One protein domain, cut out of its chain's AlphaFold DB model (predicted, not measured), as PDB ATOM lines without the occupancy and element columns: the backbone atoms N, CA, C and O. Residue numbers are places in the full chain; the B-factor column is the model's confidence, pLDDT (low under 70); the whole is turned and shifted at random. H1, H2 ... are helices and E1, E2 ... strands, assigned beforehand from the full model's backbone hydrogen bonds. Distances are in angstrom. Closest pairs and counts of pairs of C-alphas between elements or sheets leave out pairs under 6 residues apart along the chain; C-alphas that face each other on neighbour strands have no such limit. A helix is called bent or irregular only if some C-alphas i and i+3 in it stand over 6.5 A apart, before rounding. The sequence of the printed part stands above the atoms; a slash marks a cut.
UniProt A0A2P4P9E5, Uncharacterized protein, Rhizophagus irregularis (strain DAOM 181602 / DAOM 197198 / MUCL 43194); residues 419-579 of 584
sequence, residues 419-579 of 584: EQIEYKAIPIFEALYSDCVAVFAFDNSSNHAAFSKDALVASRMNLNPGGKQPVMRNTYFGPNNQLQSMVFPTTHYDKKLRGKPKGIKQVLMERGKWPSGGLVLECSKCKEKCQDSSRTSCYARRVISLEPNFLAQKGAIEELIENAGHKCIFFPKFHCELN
ATOM      1  N   GLU A 419     279.736 218.116  82.416       92.56
ATOM      2  CA  GLU A 419     278.362 218.642  82.455       92.56
ATOM      3  C   GLU A 419     277.800 218.707  83.886       92.56
ATOM      4  O   GLU A 419     277.139 219.676  84.259       92.56
ATOM      5  N   GLN A 420     278.070 217.697  84.723       93.19
ATOM      6  CA  GLN A 420     277.644 217.701  86.125       93.19
ATOM      7  C   GLN A 420     278.343 218.795  86.945       93.19
ATOM      8  O   GLN A 420     277.711 219.404  87.812       93.19
ATOM      9  N   ILE A 421     279.631 219.043  86.703       93.94
ATOM     10  CA  ILE A 421     280.381 220.083  87.413       93.94
ATOM     11  C   ILE A 421     279.887 221.472  86.979       93.94
ATOM     12  O   ILE A 421     279.543 222.278  87.842       93.94
ATOM     13  N   GLU A 422     279.772 221.704  85.669       94.44
ATOM     14  CA  GLU A 422     279.347 222.976  85.063       94.44
ATOM     15  C   GLU A 422     277.905 223.354  85.423       94.44
ATOM     16  O   GLU A 422     277.655 224.460  85.891       94.44
ATOM     17  N   TYR A 423     276.947 222.437  85.246       94.44
ATOM     18  CA  TYR A 423     275.518 222.755  85.356       94.44
ATOM     19  C   TYR A 423     274.891 222.414  86.708       94.44
ATOM     20  O   TYR A 423     273.706 222.685  86.912       94.44
ATOM     21  N   LYS A 424     275.637 221.793  87.634       93.81
ATOM     22  CA  LYS A 424     275.128 221.463  88.978       93.81
ATOM     23  C   LYS A 424     276.098 221.839  90.086       93.81
ATOM     24  O   LYS A 424     275.726 222.627  90.945       93.81
ATOM     25  N   ALA A 425     277.309 221.283  90.100       94.69
ATOM     26  CA  ALA A 425     278.180 221.406  91.272       94.69
ATOM     27  C   ALA A 425     278.621 222.856  91.535       94.69
ATOM     28  O   ALA A 425     278.528 223.314  92.672       94.69
ATOM     29  N   ILE A 426     279.045 223.574  90.490       95.44
ATOM     30  CA  ILE A 426     279.460 224.979  90.588       95.44
ATOM     31  C   ILE A 426     278.259 225.888  90.927       95.44
ATOM     32  O   ILE A 426     278.310 226.514  91.985       95.44
ATOM     33  N   PRO A 427     277.127 225.875  90.185       96.00
ATOM     34  CA  PRO A 427     275.962 226.701  90.524       96.00
ATOM     35  C   PRO A 427     275.395 226.465  91.930       96.00
ATOM     36  O   PRO A 427     274.959 227.410  92.582       96.00
ATOM     37  N   ILE A 428     275.396 225.218  92.424       96.12
ATOM     38  CA  ILE A 428     274.956 224.909  93.795       96.12
ATOM     39  C   ILE A 428     275.933 225.495  94.822       96.12
ATOM     40  O   ILE A 428     275.491 226.025  95.839       96.12
ATOM     41  N   PHE A 429     277.244 225.419  94.572       95.94
ATOM     42  CA  PHE A 429     278.238 226.014  95.461       95.94
ATOM     43  C   PHE A 429     278.124 227.543  95.494       95.94
ATOM     44  O   PHE A 429     278.016 228.109  96.578       95.94
ATOM     45  N   GLU A 430     278.084 228.202  94.335       95.44
ATOM     46  CA  GLU A 430     277.983 229.665  94.227       95.44
ATOM     47  C   GLU A 430     276.686 230.205  94.854       95.44
ATOM     48  O   GLU A 430     276.701 231.249  95.504       95.44
ATOM     49  N   ALA A 431     275.573 229.471  94.733       95.25
ATOM     50  CA  ALA A 431     274.303 229.832  95.364       95.25
ATOM     51  C   ALA A 431     274.306 229.689  96.900       95.25
ATOM     52  O   ALA A 431     273.534 230.372  97.574       95.25
ATOM     53  N   LEU A 432     275.141 228.805  97.459       96.06
ATOM     54  CA  LEU A 432     275.272 228.602  98.907       96.06
ATOM     55  C   LEU A 432     276.385 229.460  99.535       96.06
ATOM     56  O   LEU A 432     276.293 229.803 100.713       96.06
ATOM     57  N   TYR A 433     277.426 229.797  98.768       95.12
ATOM     58  CA  TYR A 433     278.663 230.414  99.251       95.12
ATOM     59  C   TYR A 433     279.220 231.447  98.248       95.12
ATOM     60  O   TYR A 433     280.339 231.299  97.754       95.12
ATOM     61  N   SER A 434     278.454 232.507  97.961       90.94
ATOM     62  CA  SER A 434     278.755 233.512  96.917       90.94
ATOM     63  C   SER A 434     280.157 234.129  96.981       90.94
ATOM     64  O   SER A 434     280.748 234.429  95.948       90.94
ATOM     65  N   ASP A 435     280.689 234.304  98.192       93.62
ATOM     66  CA  ASP A 435     281.945 235.025  98.444       93.62
ATOM     67  C   ASP A 435     283.128 234.063  98.687       93.62
ATOM     68  O   ASP A 435     284.205 234.471  99.129       93.62
ATOM     69  N   CYS A 436     282.936 232.762  98.441       95.31
ATOM     70  CA  CYS A 436     283.931 231.719  98.678       95.31
ATOM     71  C   CYS A 436     284.498 231.142  97.375       95.31
ATOM     72  O   CYS A 436     283.874 231.156  96.319       95.31
ATOM     73  N   VAL A 437     285.689 230.552  97.468       95.12
ATOM     74  CA  VAL A 437     286.326 229.826  96.363       95.12
ATOM     75  C   VAL A 437     286.266 228.333  96.666       95.12
ATOM     76  O   VAL A 437     286.900 227.874  97.617       95.12
ATOM     77  N   ALA A 438     285.529 227.565  95.862       94.69
ATOM     78  CA  ALA A 438     285.491 226.114  96.004       94.69
ATOM     79  C   ALA A 438     286.867 225.487  95.730       94.69
ATOM     80  O   ALA A 438     287.576 225.881  94.799       94.69
ATOM     81  N   VAL A 439     287.209 224.460  96.511       94.06
ATOM     82  CA  VAL A 439     288.351 223.574  96.257       94.06
ATOM     83  C   VAL A 439     287.804 222.180  95.968       94.06
ATOM     84  O   VAL A 439     287.414 221.452  96.877       94.06
ATOM     85  N   PHE A 440     287.761 221.811  94.692       92.12
ATOM     86  CA  PHE A 440     287.338 220.487  94.252       92.12
ATOM     87  C   PHE A 440     288.518 219.518  94.317       92.12
ATOM     88  O   PHE A 440     289.548 219.753  93.683       92.12
ATOM     89  N   ALA A 441     288.365 218.425  95.065       89.62
ATOM     90  CA  ALA A 441     289.376 217.382  95.199       89.62
ATOM     91  C   ALA A 441     288.949 216.107  94.462       89.62
ATOM     92  O   ALA A 441     287.884 215.559  94.741       89.62
ATOM     93  N   PHE A 442     289.789 215.629  93.543       87.94
ATOM     94  CA  PHE A 442     289.524 214.443  92.726       87.94
ATOM     95  C   PHE A 442     290.542 213.329  92.972       87.94
ATOM     96  O   PHE A 442     291.736 213.567  93.177       87.94
ATOM     97  N   ASP A 443     290.072 212.085  92.889       85.12
ATOM     98  CA  ASP A 443     290.942 210.916  92.797       85.12
ATOM     99  C   ASP A 443     291.609 210.808  91.408       85.12
ATOM    100  O   ASP A 443     291.374 211.606  90.495       85.12
ATOM    101  N   ASN A 444     292.438 209.778  91.231       80.75
ATOM    102  CA  ASN A 444     293.162 209.527  89.982       80.75
ATOM    103  C   ASN A 444     292.382 208.677  88.957       80.75
ATOM    104  O   ASN A 444     293.006 207.990  88.141       80.75
ATOM    105  N   SER A 445     291.044 208.702  88.979       82.31
ATOM    106  CA  SER A 445     290.205 208.033  87.980       82.31
ATOM    107  C   SER A 445     290.569 208.445  86.547       82.31
ATOM    108  O   SER A 445     290.889 209.601  86.250       82.31
ATOM    109  N   SER A 446     290.485 207.489  85.618       79.12
ATOM    110  CA  SER A 446     290.769 207.710  84.195       79.12
ATOM    111  C   SER A 446     289.849 208.757  83.563       79.12
ATOM    112  O   SER A 446     290.279 209.466  82.651       79.12
ATOM    113  N   ASN A 447     288.622 208.900  84.076       82.56
ATOM    114  CA  ASN A 447     287.683 209.940  83.655       82.56
ATOM    115  C   ASN A 447     288.159 211.345  84.060       82.56
ATOM    116  O   ASN A 447     287.943 212.293  83.309       82.56
ATOM    117  N   HIS A 448     288.852 211.492  85.196       84.62
ATOM    118  CA  HIS A 448     289.344 212.792  85.662       84.62
ATOM    119  C   HIS A 448     290.589 213.257  84.892       84.62
ATOM    120  O   HIS A 448     290.780 214.447  84.652       84.62
ATOM    121  N   ALA A 449     291.400 212.306  84.420       82.75
ATOM    122  CA  ALA A 449     292.585 212.551  83.595       82.75
ATOM    123  C   ALA A 449     292.274 212.867  82.110       82.75
ATOM    124  O   ALA A 449     293.183 212.900  81.272       82.75
ATOM    125  N   ALA A 450     291.004 213.066  81.746       88.31
ATOM    126  CA  ALA A 450     290.606 213.359  80.377       88.31
ATOM    127  C   ALA A 450     290.988 214.793  79.966       88.31
ATOM    128  O   ALA A 450     290.494 215.777  80.510       88.31
ATOM    129  N   PHE A 451     291.837 214.921  78.946       90.44
ATOM    130  CA  PHE A 451     292.057 216.187  78.238       90.44
ATOM    131  C   PHE A 451     290.905 216.498  77.284       90.44
ATOM    132  O   PHE A 451     290.379 215.574  76.649       90.44
ATOM    133  N   SER A 452     290.625 217.789  77.081       89.06
ATOM    134  CA  SER A 452     289.638 218.277  76.113       89.06
ATOM    135  C   SER A 452     289.886 217.748  74.685       89.06
ATOM    136  O   SER A 452     290.953 217.211  74.345       89.06
ATOM    137  N   LYS A 453     288.884 217.909  73.812       88.88
ATOM    138  CA  LYS A 453     288.938 217.465  72.406       88.88
ATOM    139  C   LYS A 453     290.000 218.220  71.588       88.88
ATOM    140  O   LYS A 453     290.569 217.642  70.661       88.88
ATOM    141  N   ASP A 454     290.296 219.462  71.966       91.75
ATOM    142  CA  ASP A 454     291.216 220.395  71.307       91.75
ATOM    143  C   ASP A 454     292.586 220.552  72.012       91.75
ATOM    144  O   ASP A 454     293.458 221.249  71.495       91.75
ATOM    145  N   ALA A 455     292.806 219.902  73.159       92.88
ATOM    146  CA  ALA A 455     294.033 220.010  73.953       92.88
ATOM    147  C   ALA A 455     295.327 219.630  73.203       92.88
ATOM    148  O   ALA A 455     295.366 218.717  72.366       92.88
ATOM    149  N   LEU A 456     296.429 220.275  73.598       93.12
ATOM    150  CA  LEU A 456     297.780 220.079  73.062       93.12
ATOM    151  C   LEU A 456     298.411 218.775  73.576       93.12
ATOM    152  O   LEU A 456     299.257 218.773  74.466       93.12
ATOM    153  N   VAL A 457     298.008 217.636  73.010       92.12
ATOM    154  CA  VAL A 457     298.452 216.311  73.479       92.12
ATOM    155  C   VAL A 457     299.359 215.629  72.452       92.12
ATOM    156  O   VAL A 457     298.895 215.045  71.474       92.12
ATOM    157  N   ALA A 458     300.670 215.628  72.704       90.56
ATOM    158  CA  ALA A 458     301.700 215.101  71.797       90.56
ATOM    159  C   ALA A 458     301.463 213.649  71.313       90.56
ATOM    160  O   ALA A 458     301.810 213.301  70.180       90.56
ATOM    161  N   SER A 459     300.856 212.788  72.139       89.19
ATOM    162  CA  SER A 459     300.505 211.407  71.763       89.19
ATOM    163  C   SER A 459     299.387 211.312  70.723       89.19
ATOM    164  O   SER A 459     299.350 210.335  69.977       89.19
ATOM    165  N   ARG A 460     298.530 212.336  70.615       90.38
ATOM    166  CA  ARG A 460     297.435 212.421  69.637       90.38
ATOM    167  C   ARG A 460     297.879 212.998  68.278       90.38
ATOM    168  O   ARG A 460     297.079 213.006  67.348       90.38
ATOM    169  N   MET A 461     299.123 213.476  68.140       92.62
ATOM    170  CA  MET A 461     299.634 214.099  66.906       92.62
ATOM    171  C   MET A 461     300.308 213.107  65.943       92.62
ATOM    172  O   MET A 461     301.069 212.223  66.354       92.62
ATOM    173  N   ASN A 462     300.120 213.330  64.638       92.94
ATOM    174  CA  ASN A 462     300.836 212.618  63.572       92.94
ATOM    175  C   ASN A 462     302.163 213.311  63.219       92.94
ATOM    176  O   ASN A 462     302.318 214.514  63.415       92.94
ATOM    177  N   LEU A 463     303.122 212.584  62.629       91.44
ATOM    178  CA  LEU A 463     304.378 213.196  62.157       91.44
ATOM    179  C   LEU A 463     304.131 214.207  61.026       91.44
ATOM    180  O   LEU A 463     304.694 215.301  61.033       91.44
ATOM    181  N   ASN A 464     303.269 213.827  60.081       92.44
ATOM    182  CA  ASN A 464     302.895 214.599  58.898       92.44
ATOM    183  C   ASN A 464     301.475 215.192  59.048       92.44
ATOM    184  O   ASN A 464     300.696 214.697  59.866       92.44
ATOM    185  N   PRO A 465     301.111 216.229  58.270       91.44
ATOM    186  CA  PRO A 465     299.779 216.839  58.308       91.44
ATOM    187  C   PRO A 465     298.607 215.895  58.009       91.44
ATOM    188  O   PRO A 465     298.706 215.001  57.167       91.44
ATOM    189  N   GLY A 466     297.453 216.164  58.627       88.38
ATOM    190  CA  GLY A 466     296.215 215.404  58.417       88.38
ATOM    191  C   GLY A 466     296.247 213.973  58.976       88.38
ATOM    192  O   GLY A 466     296.913 213.698  59.975       88.38
ATOM    193  N   GLY A 467     295.495 213.062  58.351       87.25
ATOM    194  CA  GLY A 467     295.268 211.707  58.870       87.25
ATOM    195  C   GLY A 467     294.338 211.689  60.090       87.25
ATOM    196  O   GLY A 467     293.646 212.668  60.359       87.25
ATOM    197  N   LYS A 468     294.332 210.580  60.842       84.19
ATOM    198  CA  LYS A 468     293.608 210.466  62.120       84.19
ATOM    199  C   LYS A 468     294.367 211.219  63.228       84.19
ATOM    200  O   LYS A 468     295.120 210.600  63.969       84.19
ATOM    201  N   GLN A 469     294.224 212.541  63.305       89.81
ATOM    202  CA  GLN A 469     294.654 213.357  64.452       89.81
ATOM    203  C   GLN A 469     293.587 214.426  64.749       89.81
ATOM    204  O   GLN A 469     292.915 214.857  63.807       89.81
ATOM    205  N   PRO A 470     293.397 214.840  66.015       90.44
ATOM    206  CA  PRO A 470     292.408 215.850  66.367       90.44
ATOM    207  C   PRO A 470     292.828 217.238  65.867       90.44
ATOM    208  O   PRO A 470     294.005 217.507  65.612       90.44
ATOM    209  N   VAL A 471     291.848 218.131  65.753       92.44
ATOM    210  CA  VAL A 471     292.088 219.560  65.537       92.44
ATOM    211  C   VAL A 471     292.413 220.174  66.893       92.44
ATOM    212  O   VAL A 471     291.541 220.263  67.750       92.44
ATOM    213  N   MET A 472     293.676 220.544  67.099       93.62
ATOM    214  CA  MET A 472     294.131 221.154  68.350       93.62
ATOM    215  C   MET A 472     293.965 222.673  68.330       93.62
ATOM    216  O   MET A 472     294.069 223.296  67.269       93.62
ATOM    217  N   ARG A 473     293.761 223.260  69.512       93.06
ATOM    218  CA  ARG A 473     293.725 224.710  69.728       93.06
ATOM    219  C   ARG A 473     295.038 225.379  69.329       93.06
ATOM    220  O   ARG A 473     296.108 224.769  69.356       93.06
ATOM    221  N   ASN A 474     294.957 226.659  68.986       94.44
ATOM    222  CA  ASN A 474     296.147 227.479  68.788       94.44
ATOM    223  C   ASN A 474     296.886 227.665  70.117       94.44
ATOM    224  O   ASN A 474     296.309 227.561  71.196       94.44
ATOM    225  N   THR A 475     298.184 227.929  70.034       93.25
ATOM    226  CA  THR A 475     299.049 228.035  71.208       93.25
ATOM    227  C   THR A 475     300.114 229.097  70.992       93.25
ATOM    228  O   THR A 475     300.282 229.579  69.875       93.25
ATOM    229  N   TYR A 476     300.859 229.445  72.034       91.88
ATOM    230  CA  TYR A 476     302.007 230.340  71.937       91.88
ATOM    231  C   TYR A 476     303.313 229.579  72.196       91.88
ATOM    232  O   TYR A 476     303.307 228.497  72.794       91.88
ATOM    233  N   PHE A 477     304.443 230.084  71.702       89.75
ATOM    234  CA  PHE A 477     305.758 229.479  71.931       89.75
ATOM    235  C   PHE A 477     306.900 230.500  71.889       89.75
ATOM    236  O   PHE A 477     306.763 231.600  71.355       89.75
ATOM    237  N   GLY A 478     308.056 230.084  72.412       84.31
ATOM    238  CA  GLY A 478     309.262 230.908  72.467       84.31
ATOM    239  C   GLY A 478     309.175 232.045  73.496       84.31
ATOM    240  O   GLY A 478     308.111 232.286  74.067       84.31
ATOM    241  N   PRO A 479     310.289 232.757  73.740       81.75
ATOM    242  CA  PRO A 479     310.334 233.854  74.712       81.75
ATOM    243  C   PRO A 479     309.442 235.041  74.315       81.75
ATOM    244  O   PRO A 479     308.949 235.754  75.179       81.75
ATOM    245  N   ASN A 480     309.182 235.218  73.016       86.94
ATOM    246  CA  ASN A 480     308.393 236.330  72.478       86.94
ATOM    247  C   ASN A 480     306.880 236.034  72.431       86.94
ATOM    248  O   ASN A 480     306.142 236.771  71.784       86.94
ATOM    249  N   ASN A 481     306.427 234.931  73.046       88.38
ATOM    250  CA  ASN A 481     305.034 234.475  73.041       88.38
ATOM    251  C   ASN A 481     304.413 234.448  71.623       88.38
ATOM    252  O   ASN A 481     303.327 234.973  71.380       88.38
ATOM    253  N   GLN A 482     305.128 233.867  70.655       89.69
ATOM    254  CA  GLN A 482     304.728 233.862  69.247       89.69
ATOM    255  C   GLN A 482     303.523 232.942  69.020       89.69
ATOM    256  O   GLN A 482     303.529 231.790  69.453       89.69
ATOM    257  N   LEU A 483     302.504 233.423  68.299       92.56
ATOM    258  CA  LEU A 483     301.316 232.633  67.966       92.56
ATOM    259  C   LEU A 483     301.655 231.479  67.005       92.56
ATOM    260  O   LEU A 483     302.071 231.682  65.865       92.56
ATOM    261  N   GLN A 484     301.391 230.258  67.455       93.19
ATOM    262  CA  GLN A 484     301.462 229.011  66.705       93.19
ATOM    263  C   GLN A 484     300.044 228.547  66.365       93.19
ATOM    264  O   GLN A 484     299.338 227.978  67.201       93.19
ATOM    265  N   SER A 485     299.646 228.718  65.102       94.19
ATOM    266  CA  SER A 485     298.472 228.004  64.591       94.19
ATOM    267  C   SER A 485     298.789 226.515  64.452       94.19
ATOM    268  O   SER A 485     299.804 226.163  63.836       94.19
ATOM    269  N   MET A 486     297.917 225.654  64.981       93.94
ATOM    270  CA  MET A 486     298.024 224.189  64.885       93.94
ATOM    271  C   MET A 486     297.325 223.619  63.637       93.94
ATOM    272  O   MET A 486     297.412 222.422  63.357       93.94
ATOM    273  N   VAL A 487     296.682 224.478  62.839       93.94
ATOM    274  CA  VAL A 487     295.958 224.133  61.605       93.94
ATOM    275  C   VAL A 487     296.499 224.970  60.443       93.94
ATOM    276  O   VAL A 487     296.887 226.128  60.613       93.94
ATOM    277  N   PHE A 488     296.558 224.406  59.238       92.19
ATOM    278  CA  PHE A 488     296.886 225.187  58.042       92.19
ATOM    279  C   PHE A 488     295.725 226.118  57.648       92.19
ATOM    280  O   PHE A 488     294.579 225.661  57.599       92.19
ATOM    281  N   PRO A 489     295.993 227.388  57.290       91.25
ATOM    282  CA  PRO A 489     294.943 228.325  56.903       91.25
ATOM    283  C   PRO A 489     294.192 227.853  55.650       91.25
ATOM    284  O   PRO A 489     294.738 227.162  54.784       91.25
ATOM    285  N   THR A 490     292.934 228.265  55.513       89.62
ATOM    286  CA  THR A 490     292.093 227.973  54.334       89.62
ATOM    287  C   THR A 490     292.656 228.574  53.039       89.62
ATOM    288  O   THR A 490     292.403 228.055  51.953       89.62
ATOM    289  N   THR A 491     293.483 229.613  53.146       89.25
ATOM    290  CA  THR A 491     294.184 230.289  52.045       89.25
ATOM    291  C   THR A 491     295.529 229.654  51.664       89.25
ATOM    292  O   THR A 491     296.177 230.132  50.737       89.25
ATOM    293  N   HIS A 492     295.958 228.570  52.328       86.44
ATOM    294  CA  HIS A 492     297.278 227.958  52.119       86.44
ATOM    295  C   HIS A 492     297.579 227.626  50.640       86.44
ATOM    296  O   HIS A 492     296.700 227.160  49.905       86.44
ATOM    297  N   TYR A 493     298.832 227.833  50.211       87.38
ATOM    298  CA  TYR A 493     299.281 227.629  48.825       87.38
ATOM    299  C   TYR A 493     298.957 226.217  48.313       87.38
ATOM    300  O   TYR A 493     298.242 226.062  47.320       87.38
ATOM    301  N   ASP A 494     299.384 225.176  49.040       86.62
ATOM    302  CA  ASP A 494     298.976 223.805  48.728       86.62
ATOM    303  C   ASP A 494     297.510 223.577  49.125       86.62
ATOM    304  O   ASP A 494     297.169 223.498  50.313       86.62
ATOM    305  N   LYS A 495     296.657 223.405  48.106       87.25
ATOM    306  CA  LYS A 495     295.234 223.067  48.233       87.25
ATOM    307  C   LYS A 495     294.990 221.805  49.067       87.25
ATOM    308  O   LYS A 495     293.961 221.722  49.729       87.25
ATOM    309  N   LYS A 496     295.915 220.837  49.072       86.81
ATOM    310  CA  LYS A 496     295.781 219.576  49.822       86.81
ATOM    311  C   LYS A 496     295.996 219.734  51.325       86.81
ATOM    312  O   LYS A 496     295.656 218.799  52.052       86.81
ATOM    313  N   LEU A 497     296.566 220.850  51.785       87.69
ATOM    314  CA  LEU A 497     296.864 221.104  53.198       87.69
ATOM    315  C   LEU A 497     295.871 222.056  53.875       87.69
ATOM    316  O   LEU A 497     295.768 222.018  55.095       87.69
ATOM    317  N   ARG A 498     295.109 222.853  53.114       89.88
ATOM    318  CA  ARG A 498     294.097 223.799  53.626       89.88
ATOM    319  C   ARG A 498     293.185 223.159  54.676       89.88
ATOM    320  O   ARG A 498     292.604 222.106  54.423       89.88
ATOM    321  N   GLY A 499     293.072 223.789  55.846       88.94
ATOM    322  CA  GLY A 499     292.222 223.329  56.948       88.94
ATOM    323  C   GLY A 499     292.673 222.035  57.640       88.94
ATOM    324  O   GLY A 499     291.976 221.562  58.532       88.94
ATOM    325  N   LYS A 500     293.814 221.435  57.266       91.62
ATOM    326  CA  LYS A 500     294.307 220.221  57.932       91.62
ATOM    327  C   LYS A 500     295.099 220.551  59.200       91.62
ATOM    328  O   LYS A 500     295.848 221.532  59.204       91.62
ATOM    329  N   PRO A 501     295.015 219.706  60.245       94.25
ATOM    330  CA  PRO A 501     295.900 219.804  61.399       94.25
ATOM    331  C   PRO A 501     297.360 219.580  60.980       94.25
ATOM    332  O   PRO A 501     297.665 218.714  60.145       94.25
ATOM    333  N   LYS A 502     298.263 220.381  61.551       94.75
ATOM    334  CA  LYS A 502     299.708 220.303  61.325       94.75
ATOM    335  C   LYS A 502     300.292 219.096  62.059       94.75
ATOM    336  O   LYS A 502     300.016 218.877  63.232       94.75
ATOM    337  N   GLY A 503     301.141 218.334  61.372       93.38
ATOM    338  CA  GLY A 503     301.916 217.271  62.011       93.38
ATOM    339  C   GLY A 503     303.091 217.820  62.824       93.38
ATOM    340  O   GLY A 503     303.554 218.936  62.577       93.38
ATOM    341  N   ILE A 504     303.620 217.006  63.742       94.00
ATOM    342  CA  ILE A 504     304.742 217.355  64.631       94.00
ATOM    343  C   ILE A 504     305.935 217.914  63.841       94.00
ATOM    344  O   ILE A 504     306.552 218.880  64.279       94.00
ATOM    345  N   LYS A 505     306.240 217.356  62.659       92.69
ATOM    346  CA  LYS A 505     307.336 217.842  61.808       92.69
ATOM    347  C   LYS A 505     307.165 219.313  61.428       92.69
ATOM    348  O   LYS A 505     308.112 220.078  61.548       92.69
ATOM    349  N   GLN A 506     305.961 219.705  61.007       92.94
ATOM    350  CA  GLN A 506     305.662 221.083  60.620       92.94
ATOM    351  C   GLN A 506     305.779 222.026  61.824       92.94
ATOM    352  O   GLN A 506     306.422 223.063  61.723       92.94
ATOM    353  N   VAL A 507     305.206 221.643  62.969       93.50
ATOM    354  CA  VAL A 507     305.251 222.462  64.191       93.50
ATOM    355  C   VAL A 507     306.691 222.628  64.686       93.50
ATOM    356  O   VAL A 507     307.112 223.740  64.974       93.50
ATOM    357  N   LEU A 508     307.499 221.564  64.719       92.88
ATOM    358  CA  LEU A 508     308.909 221.668  65.121       92.88
ATOM    359  C   LEU A 508     309.772 222.440  64.109       92.88
ATOM    360  O   LEU A 508     310.730 223.087  64.525       92.88
ATOM    361  N   MET A 509     309.446 222.410  62.811       91.31
ATOM    362  CA  MET A 509     310.094 223.261  61.803       91.31
ATOM    363  C   MET A 509     309.776 224.741  62.029       91.31
ATOM    364  O   MET A 509     310.693 225.554  62.063       91.31
ATOM    365  N   GLU A 510     308.506 225.085  62.261       92.25
ATOM    366  CA  GLU A 510     308.074 226.455  62.579       92.25
ATOM    367  C   GLU A 510     308.678 226.970  63.902       92.25
ATOM    368  O   GLU A 510     308.945 228.161  64.030       92.25
ATOM    369  N   ARG A 511     308.985 226.069  64.849       91.31
ATOM    370  CA  ARG A 511     309.708 226.376  66.099       91.31
ATOM    371  C   ARG A 511     311.240 226.370  65.985       91.31
ATOM    372  O   ARG A 511     311.906 226.566  66.999       91.31
ATOM    373  N   GLY A 512     311.818 226.077  64.817       89.25
ATOM    374  CA  GLY A 512     313.276 225.955  64.638       89.25
ATOM    375  C   GLY A 512     313.929 224.766  65.369       89.25
ATOM    376  O   GLY A 512     315.146 224.725  65.514       89.25
ATOM    377  N   LYS A 513     313.137 223.789  65.830       88.38
ATOM    378  CA  LYS A 513     313.567 222.629  66.641       88.38
ATOM    379  C   LYS A 513     313.625 221.310  65.860       88.38
ATOM    380  O   LYS A 513     313.805 220.244  66.445       88.38
ATOM    381  N   TRP A 514     313.451 221.356  64.539       89.38
ATOM    382  CA  TRP A 514     313.580 220.185  63.672       89.38
ATOM    383  C   TRP A 514     315.024 220.044  63.147       89.38
ATOM    384  O   TRP A 514     315.465 220.905  62.386       89.38
ATOM    385  N   PRO A 515     315.769 218.978  63.499       87.06
ATOM    386  CA  PRO A 515     317.160 218.815  63.078       87.06
ATOM    387  C   PRO A 515     317.281 218.473  61.587       87.06
ATOM    388  O   PRO A 515     316.403 217.834  61.000       87.06
ATOM    389  N   SER A 516     318.417 218.831  60.984       80.31
ATOM    390  CA  SER A 516     318.728 218.586  59.566       80.31
ATOM    391  C   SER A 516     318.697 217.101  59.179       80.31
ATOM    392  O   SER A 516     318.187 216.759  58.115       80.31
ATOM    393  N   GLY A 517     319.151 216.208  60.067       80.56
ATOM    394  CA  GLY A 517     319.056 214.749  59.898       80.56
ATOM    395  C   GLY A 517     317.639 214.167  60.042       80.56
ATOM    396  O   GLY A 517     317.433 212.983  59.790       80.56
ATOM    397  N   GLY A 518     316.652 214.985  60.425       84.62
ATOM    398  CA  GLY A 518     315.278 214.567  60.686       84.62
ATOM    399  C   GLY A 518     315.081 213.810  62.005       84.62
ATOM    400  O   GLY A 518     316.028 213.463  62.705       84.62
ATOM    401  N   LEU A 519     313.816 213.561  62.351       86.06
ATOM    402  CA  LEU A 519     313.417 212.764  63.514       86.06
ATOM    403  C   LEU A 519     312.386 211.705  63.118       86.06
ATOM    404  O   LEU A 519     311.471 211.961  62.331       86.06
ATOM    405  N   VAL A 520     312.494 210.528  63.734       86.06
ATOM    406  CA  VAL A 520     311.435 209.510  63.724       86.06
ATOM    407  C   VAL A 520     310.279 209.928  64.643       86.06
ATOM    408  O   VAL A 520     310.476 210.691  65.589       86.06
ATOM    409  N   LEU A 521     309.063 209.435  64.381       83.81
ATOM    410  CA  LEU A 521     307.877 209.751  65.197       83.81
ATOM    411  C   LEU A 521     307.977 209.178  66.619       83.81
ATOM    412  O   LEU A 521     307.677 209.871  67.587       83.81
ATOM    413  N   GLU A 522     308.427 207.929  66.717       79.88
ATOM    414  CA  GLU A 522     308.688 207.164  67.937       79.88
ATOM    415  C   GLU A 522     310.046 206.471  67.780       79.88
ATOM    416  O   GLU A 522     310.375 206.005  66.688       79.88
ATOM    417  N   CYS A 523     310.830 206.368  68.853       77.81
ATOM    418  CA  CYS A 523     312.052 205.565  68.854       77.81
ATOM    419  C   CYS A 523     311.759 204.174  69.427       77.81
ATOM    420  O   CYS A 523     311.367 204.069  70.590       77.81
ATOM    421  N   SER A 524     312.015 203.104  68.665       69.12
ATOM    422  CA  SER A 524     311.787 201.717  69.111       69.12
ATOM    423  C   SER A 524     312.507 201.395  70.425       69.12
ATOM    424  O   SER A 524     311.914 200.803  71.315       69.12
ATOM    425  N   LYS A 525     313.745 201.889  70.601       66.56
ATOM    426  CA  LYS A 525     314.527 201.727  71.844       66.56
ATOM    427  C   LYS A 525     313.979 202.522  73.038       66.56
ATOM    428  O   LYS A 525     314.373 202.258  74.164       66.56
ATOM    429  N   CYS A 526     313.123 203.520  72.805       64.12
ATOM    430  CA  CYS A 526     312.523 204.328  73.876       64.12
ATOM    431  C   CYS A 526     311.096 203.894  74.229       64.12
ATOM    432  O   CYS A 526     310.585 204.281  75.279       64.12
ATOM    433  N   LYS A 527     310.472 203.076  73.373       58.50
ATOM    434  CA  LYS A 527     309.115 202.551  73.545       58.50
ATOM    435  C   LYS A 527     308.995 201.619  74.760       58.50
ATOM    436  O   LYS A 527     307.966 201.614  75.424       58.50
ATOM    437  N   GLU A 528     310.069 200.913  75.105       51.38
ATOM    438  CA  GLU A 528     310.126 199.932  76.201       51.38
ATOM    439  C   GLU A 528     310.670 200.519  77.522       51.38
ATOM    440  O   GLU A 528     311.510 199.919  78.182       51.38
ATOM    441  N   LYS A 529     310.167 201.694  77.937       51.97
ATOM    442  CA  LYS A 529     310.553 202.418  79.175       51.97
ATOM    443  C   LYS A 529     311.977 202.997  79.191       51.97
ATOM    444  O   LYS A 529     312.772 202.710  80.082       51.97
ATOM    445  N   CYS A 530     312.277 203.932  78.293       45.53
ATOM    446  CA  CYS A 530     313.438 204.803  78.498       45.53
ATOM    447  C   CYS A 530     313.048 205.986  79.410       45.53
ATOM    448  O   CYS A 530     312.615 207.034  78.935       45.53
ATOM    449  N   GLN A 531     313.195 205.800  80.730       49.66
ATOM    450  CA  GLN A 531     313.152 206.875  81.744       49.66
ATOM    451  C   GLN A 531     314.439 207.727  81.766       49.66
ATOM    452  O   GLN A 531     314.628 208.546  82.660       49.66
ATOM    453  N   ASP A 532     315.319 207.550  80.780       52.66
ATOM    454  CA  ASP A 532     316.568 208.289  80.644       52.66
ATOM    455  C   ASP A 532     316.289 209.781  80.399       52.66
ATOM    456  O   ASP A 532     315.882 210.211  79.311       52.66
ATOM    457  N   SER A 533     316.494 210.576  81.447       55.00
ATOM    458  CA  SER A 533     316.321 212.026  81.445       55.00
ATOM    459  C   SER A 533     317.303 212.742  80.514       55.00
ATOM    460  O   SER A 533     317.002 213.853  80.083       55.00
ATOM    461  N   SER A 534     318.419 212.109  80.128       59.19
ATOM    462  CA  SER A 534     319.398 212.696  79.204       59.19
ATOM    463  C   SER A 534     318.941 212.676  77.737       59.19
ATOM    464  O   SER A 534     319.389 213.486  76.926       59.19
ATOM    465  N   ARG A 535     318.002 211.793  77.364       60.72
ATOM    466  CA  ARG A 535     317.611 211.544  75.960       60.72
ATOM    467  C   ARG A 535     316.365 212.323  75.534       60.72
ATOM    468  O   ARG A 535     315.436 211.782  74.932       60.72
ATOM    469  N   THR A 536     316.351 213.622  75.811       62.19
ATOM    470  CA  THR A 536     315.228 214.541  75.531       62.19
ATOM    471  C   THR A 536     314.912 214.728  74.038       62.19
ATOM    472  O   THR A 536     313.763 214.990  73.689       62.19
ATOM    473  N   SER A 537     315.883 214.539  73.140       63.84
ATOM    474  CA  SER A 537     315.763 214.844  71.701       63.84
ATOM    475  C   SER A 537     315.565 213.634  70.772       63.84
ATOM    476  O   SER A 537     315.516 213.786  69.553       63.84
ATOM    477  N   CYS A 538     315.439 212.416  71.311       75.88
ATOM    478  CA  CYS A 538     315.599 211.178  70.532       75.88
ATOM    479  C   CYS A 538     314.478 210.831  69.523       75.88
ATOM    480  O   CYS A 538     314.700 209.995  68.647       75.88
ATOM    481  N   TYR A 539     313.284 211.427  69.626       84.62
ATOM    482  CA  TYR A 539     312.204 211.292  68.636       84.62
ATOM    483  C   TYR A 539     311.248 212.492  68.675       84.62
ATOM    484  O   TYR A 539     311.101 213.153  69.703       84.62
ATOM    485  N   ALA A 540     310.559 212.754  67.562       87.44
ATOM    486  CA  ALA A 540     309.757 213.961  67.353       87.44
ATOM    487  C   ALA A 540     308.676 214.162  68.429       87.44
ATOM    488  O   ALA A 540     308.495 215.272  68.927       87.44
ATOM    489  N   ARG A 541     307.989 213.081  68.836       88.81
ATOM    490  CA  ARG A 541     306.979 213.159  69.899       88.81
ATOM    491  C   ARG A 541     307.576 213.493  71.276       88.81
ATOM    492  O   ARG A 541     306.907 214.173  72.044       88.81
ATOM    493  N   ARG A 542     308.818 213.084  71.587       86.69
ATOM    494  CA  ARG A 542     309.486 213.462  72.848       86.69
ATOM    495  C   ARG A 542     309.765 214.959  72.872       86.69
ATOM    496  O   ARG A 542     309.365 215.612  73.827       86.69
ATOM    497  N   VAL A 543     310.349 215.488  71.794       88.88
ATOM    498  CA  VAL A 543     310.658 216.919  71.655       88.88
ATOM    499  C   VAL A 543     309.401 217.763  71.853       88.88
ATOM    500  O   VAL A 543     309.377 218.594  72.751       88.88
ATOM    501  N   ILE A 544     308.324 217.499  71.099       90.31
ATOM    502  CA  ILE A 544     307.087 218.288  71.227       90.31
ATOM    503  C   ILE A 544     306.415 218.107  72.604       90.31
ATOM    504  O   ILE A 544     305.860 219.062  73.130       90.31
ATOM    505  N   SER A 545     306.511 216.925  73.236       89.62
ATOM    506  CA  SER A 545     305.963 216.692  74.587       89.62
ATOM    507  C   SER A 545     306.706 217.419  75.711       89.62
ATOM    508  O   SER A 545     306.155 217.549  76.796       89.62
ATOM    509  N   LEU A 546     307.945 217.857  75.468       88.56
ATOM    510  CA  LEU A 546     308.759 218.618  76.421       88.56
ATOM    511  C   LEU A 546     308.649 220.136  76.204       88.56
ATOM    512  O   LEU A 546     309.283 220.907  76.921       88.56
ATOM    513  N   GLU A 547     307.864 220.588  75.224       88.69
ATOM    514  CA  GLU A 547     307.607 222.012  75.037       88.69
ATOM    515  C   GLU A 547     306.759 222.556  76.203       88.69
ATOM    516  O   GLU A 547     305.769 221.917  76.571       88.69
ATOM    517  N   PRO A 548     307.061 223.750  76.755       89.62
ATOM    518  CA  PRO A 548     306.367 224.273  77.936       89.62
ATOM    519  C   PRO A 548     304.842 224.332  77.799       89.62
ATOM    520  O   PRO A 548     304.129 224.035  78.747       89.62
ATOM    521  N   ASN A 549     304.329 224.639  76.607       90.50
ATOM    522  CA  ASN A 549     302.894 224.697  76.324       90.50
ATOM    523  C   ASN A 549     302.211 223.328  76.158       90.50
ATOM    524  O   ASN A 549     300.992 223.257  76.264       90.50
ATOM    525  N   PHE A 550     302.964 222.257  75.901       91.00
ATOM    526  CA  PHE A 550     302.449 220.884  75.949       91.00
ATOM    527  C   PHE A 550     302.530 220.309  77.371       91.00
ATOM    528  O   PHE A 550     301.677 219.516  77.751       91.00
ATOM    529  N   LEU A 551     303.526 220.723  78.165       88.12
ATOM    530  CA  LEU A 551     303.652 220.350  79.580       88.12
ATOM    531  C   LEU A 551     302.639 221.074  80.481       88.12
ATOM    532  O   LEU A 551     302.124 220.470  81.412       88.12
ATOM    533  N   ALA A 552     302.333 222.341  80.192       89.00
ATOM    534  CA  ALA A 552     301.347 223.145  80.920       89.00
ATOM    535  C   ALA A 552     299.887 222.858  80.515       89.00
ATOM    536  O   ALA A 552     298.977 223.546  80.973       89.00
ATOM    537  N   GLN A 553     299.647 221.883  79.633       89.88
ATOM    538  CA  GLN A 553     298.302 221.494  79.222       89.88
ATOM    539  C   GLN A 553     297.590 220.803  80.396       89.88
ATOM    540  O   GLN A 553     297.996 219.723  80.820       89.88
ATOM    541  N   LYS A 554     296.519 221.427  80.893       90.81
ATOM    542  CA  LYS A 554     295.698 220.952  82.016       90.81
ATOM    543  C   LYS A 554     294.632 219.948  81.570       90.81
ATOM    544  O   LYS A 554     294.323 219.854  80.377       90.81
ATOM    545  N   GLY A 555     294.096 219.176  82.518       90.88
ATOM    546  CA  GLY A 555     292.953 218.282  82.281       90.88
ATOM    547  C   GLY A 555     291.658 219.071  82.051       90.88
ATOM    548  O   GLY A 555     291.545 220.203  82.505       90.88
ATOM    549  N   ALA A 556     290.658 218.496  81.375       92.44
ATOM    550  CA  ALA A 556     289.424 219.221  81.046       92.44
ATOM    551  C   ALA A 556     288.657 219.696  82.294       92.44
ATOM    552  O   ALA A 556     288.115 220.794  82.293       92.44
ATOM    553  N   ILE A 557     288.652 218.889  83.361       92.69
ATOM    554  CA  ILE A 557     288.023 219.236  84.647       92.69
ATOM    555  C   ILE A 557     288.758 220.399  85.320       92.69
ATOM    556  O   ILE A 557     288.132 221.310  85.848       92.69
ATOM    557  N   GLU A 558     290.089 220.380  85.279       93.19
ATOM    558  CA  GLU A 558     290.931 221.438  85.836       93.19
ATOM    559  C   GLU A 558     290.738 222.754  85.067       93.19
ATOM    560  O   GLU A 558     290.502 223.780  85.695       93.19
ATOM    561  N   GLU A 559     290.734 222.715  83.725       93.06
ATOM    562  CA  GLU A 559     290.410 223.881  82.888       93.06
ATOM    563  C   GLU A 559     289.013 224.437  83.211       93.06
ATOM    564  O   GLU A 559     288.865 225.642  83.383       93.06
ATOM    565  N   LEU A 560     287.994 223.580  83.327       94.50
ATOM    566  CA  LEU A 560     286.611 223.993  83.592       94.50
ATOM    567  C   LEU A 560     286.465 224.686  84.955       94.50
ATOM    568  O   LEU A 560     285.894 225.772  85.040       94.50
ATOM    569  N   ILE A 561     287.023 224.088  86.010       95.00
ATOM    570  CA  ILE A 561     286.916 224.592  87.385       95.00
ATOM    571  C   ILE A 561     287.726 225.878  87.579       95.00
ATOM    572  O   ILE A 561     287.251 226.807  88.229       95.00
ATOM    573  N   GLU A 562     288.927 225.971  87.001       94.56
ATOM    574  CA  GLU A 562     289.732 227.194  87.088       94.56
ATOM    575  C   GLU A 562     289.154 228.344  86.255       94.56
ATOM    576  O   GLU A 562     289.228 229.495  86.688       94.56
ATOM    577  N   ASN A 563     288.532 228.057  85.104       93.75
ATOM    578  CA  ASN A 563     287.829 229.068  84.307       93.75
ATOM    579  C   ASN A 563     286.597 229.636  85.035       93.75
ATOM    580  O   ASN A 563     286.261 230.798  84.825       93.75
ATOM    581  N   ALA A 564     285.970 228.856  85.922       94.19
ATOM    582  CA  ALA A 564     284.931 229.322  86.846       94.19
ATOM    583  C   ALA A 564     285.491 230.055  88.090       94.19
ATOM    584  O   ALA A 564     284.750 230.394  89.004       94.19
ATOM    585  N   GLY A 565     286.806 230.291  88.172       94.69
ATOM    586  CA  GLY A 565     287.446 230.988  89.297       94.69
ATOM    587  C   GLY A 565     287.702 230.123  90.538       94.69
ATOM    588  O   GLY A 565     288.277 230.603  91.519       94.69
ATOM    589  N   HIS A 566     287.338 228.842  90.504       96.62
ATOM    590  CA  HIS A 566     287.539 227.890  91.594       96.62
ATOM    591  C   HIS A 566     288.911 227.192  91.521       96.62
ATOM    592  O   HIS A 566     289.748 227.492  90.665       96.62
ATOM    593  N   LYS A 567     289.197 226.289  92.470       95.06
ATOM    594  CA  LYS A 567     290.441 225.503  92.522       95.06
ATOM    595  C   LYS A 567     290.159 224.018  92.353       95.06
ATOM    596  O   LYS A 567     289.203 223.490  92.914       95.06
ATOM    597  N   CYS A 568     291.031 223.344  91.613       93.50
ATOM    598  CA  CYS A 568     291.014 221.902  91.415       93.50
ATOM    599  C   CYS A 568     292.306 221.304  91.987       93.50
ATOM    600  O   CYS A 568     293.391 221.834  91.743       93.50
ATOM    601  N   ILE A 569     292.196 220.219  92.753       91.44
ATOM    602  CA  ILE A 569     293.332 219.443  93.259       91.44
ATOM    603  C   ILE A 569     293.122 217.955  92.970       91.44
ATOM    604  O   ILE A 569     292.003 217.446  93.013       91.44
ATOM    605  N   PHE A 570     294.219 217.246  92.716       88.31
ATOM    606  CA  PHE A 570     294.224 215.796  92.537       88.31
ATOM    607  C   PHE A 570     294.988 215.147  93.686       88.31
ATOM    608  O   PHE A 570     296.092 215.585  94.019       88.31
ATOM    609  N   PHE A 571     294.427 214.094  94.283       85.25
ATOM    610  CA  PHE A 571     295.122 213.346  95.332       85.25
ATOM    611  C   PHE A 571     296.416 212.705  94.792       85.25
ATOM    612  O   PHE A 571     296.471 212.330  93.614       85.25
ATOM    613  N   PRO A 572     297.476 212.536  95.604       80.19
ATOM    614  CA  PRO A 572     298.701 211.902  95.129       80.19
ATOM    615  C   PRO A 572     298.472 210.426  94.774       80.19
ATOM    616  O   PRO A 572     297.760 209.692  95.459       80.19
ATOM    617  N   LYS A 573     299.088 209.965  93.682       74.12
ATOM    618  CA  LYS A 573     298.973 208.565  93.249       74.12
ATOM    619  C   LYS A 573     299.610 207.640  94.284       74.12
ATOM    620  O   LYS A 573     300.747 207.874  94.677       74.12
ATOM    621  N   PHE A 574     298.897 206.569  94.633       70.75
ATOM    622  CA  PHE A 574     299.316 205.534  95.592       70.75
ATOM    623  C   PHE A 574     299.417 205.982  97.065       70.75
ATOM    624  O   PHE A 574     299.973 205.241  97.866       70.75
ATOM    625  N   HIS A 575     298.840 207.138  97.417       70.38
ATOM    626  CA  HIS A 575     298.756 207.649  98.791       70.38
ATOM    627  C   HIS A 575     297.293 207.795  99.217       70.38
ATOM    628  O   HIS A 575     296.735 208.896  99.243       70.38
ATOM    629  N   CYS A 576     296.640 206.662  99.465       64.88
ATOM    630  CA  CYS A 576     295.211 206.619  99.771       64.88
ATOM    631  C   CYS A 576     294.906 207.177 101.181       64.88
ATOM    632  O   CYS A 576     293.878 207.808 101.393       64.88
ATOM    633  N   GLU A 577     295.887 207.159 102.090       70.00
ATOM    634  CA  GLU A 577     295.861 207.806 103.411       70.00
ATOM    635  C   GLU A 577     295.702 209.346 103.384       70.00
ATOM    636  O   GLU A 577     295.419 209.984 104.409       70.00
ATOM    637  N   LEU A 578     295.900 209.961 102.212       72.25
ATOM    638  CA  LEU A 578     295.700 211.393 101.969       72.25
ATOM    639  C   LEU A 578     294.335 211.708 101.335       72.25
ATOM    640  O   LEU A 578     293.995 212.884 101.193       72.25
ATOM    641  N   ASN A 579     293.548 210.693 100.971       72.88
ATOM    642  CA  ASN A 579     292.179 210.858 100.504       72.88
ATOM    643  C   ASN A 579     291.271 211.206 101.694       72.88
ATOM    644  O   ASN A 579     291.157 210.439 102.648       72.88
TER     645      ASN A 579
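AT A GLANCE: This is residues 419 to 579 of the 584 residues of an uncharacterized protein of Rhizophagus irregularis (strain DAOM 181602 / DAOM 197198 / MUCL 43194) (UniProt A0A2P4P9E5). Little regular structure: two lobes, one a parallel pair E1 and E4 with H6 packed on it and H1 beside H6, the other mostly loops with hairpin E2 and E3, H2, H3, H4 and H5. Residues 527 to 534 stick out. The 161 printed residues, 57 in named elements, run H1 E1 E2 E3 H2 H3 H4 H5 H6 E4, mixed and loose, radius of gyration of the C-alphas 19.3 A, spans 58 by 41 by 31 A.

IN THESE COORDINATES: H1, residues 419 to 432, 19.5 A, begins at C-alpha (278.362, 218.642, 82.455); it is only just irregular, C-alphas 423 and 426 being 6.9 A apart. E1 is 439 to 442, E2 475 to 477, E3 482 to 484, H2 504 to 510, H3 524 to 527, H4 540 to 545, H5 548 to 551 and H6 556 to 563, 10.5 A. E4, 567 to 570, ends at C-alpha (294.224, 215.796, 92.537).

HOW THE PARTS SIT: E1 and E4 pair by N 440 and O 567, 2.8 A; antiparallel E2 and E3 by N 484 and O 475, 2.7 A. The closest C-alphas of H6 and E4, Glu 558 and Cys 568, are 5.6 A apart. H2 and H4 touch, about perpendicular at 76 degrees, closest C-alphas Ile 504 and Ala 540, 6.6 A. Every O i to N i+4 pair is within hydrogen-bond range in H2, H4 and H6, 8 of 10 in H1; H3 and H5 are too short.

THE WHOLE: C-alphas 432 and 517, the farthest apart, are 60.3 A apart. The printed part has no cut. Links E1 to E2, E3 to H2, H2 to H3 and H3 to H4 are long. Residues 524 to 537 and 576 are under pLDDT 70.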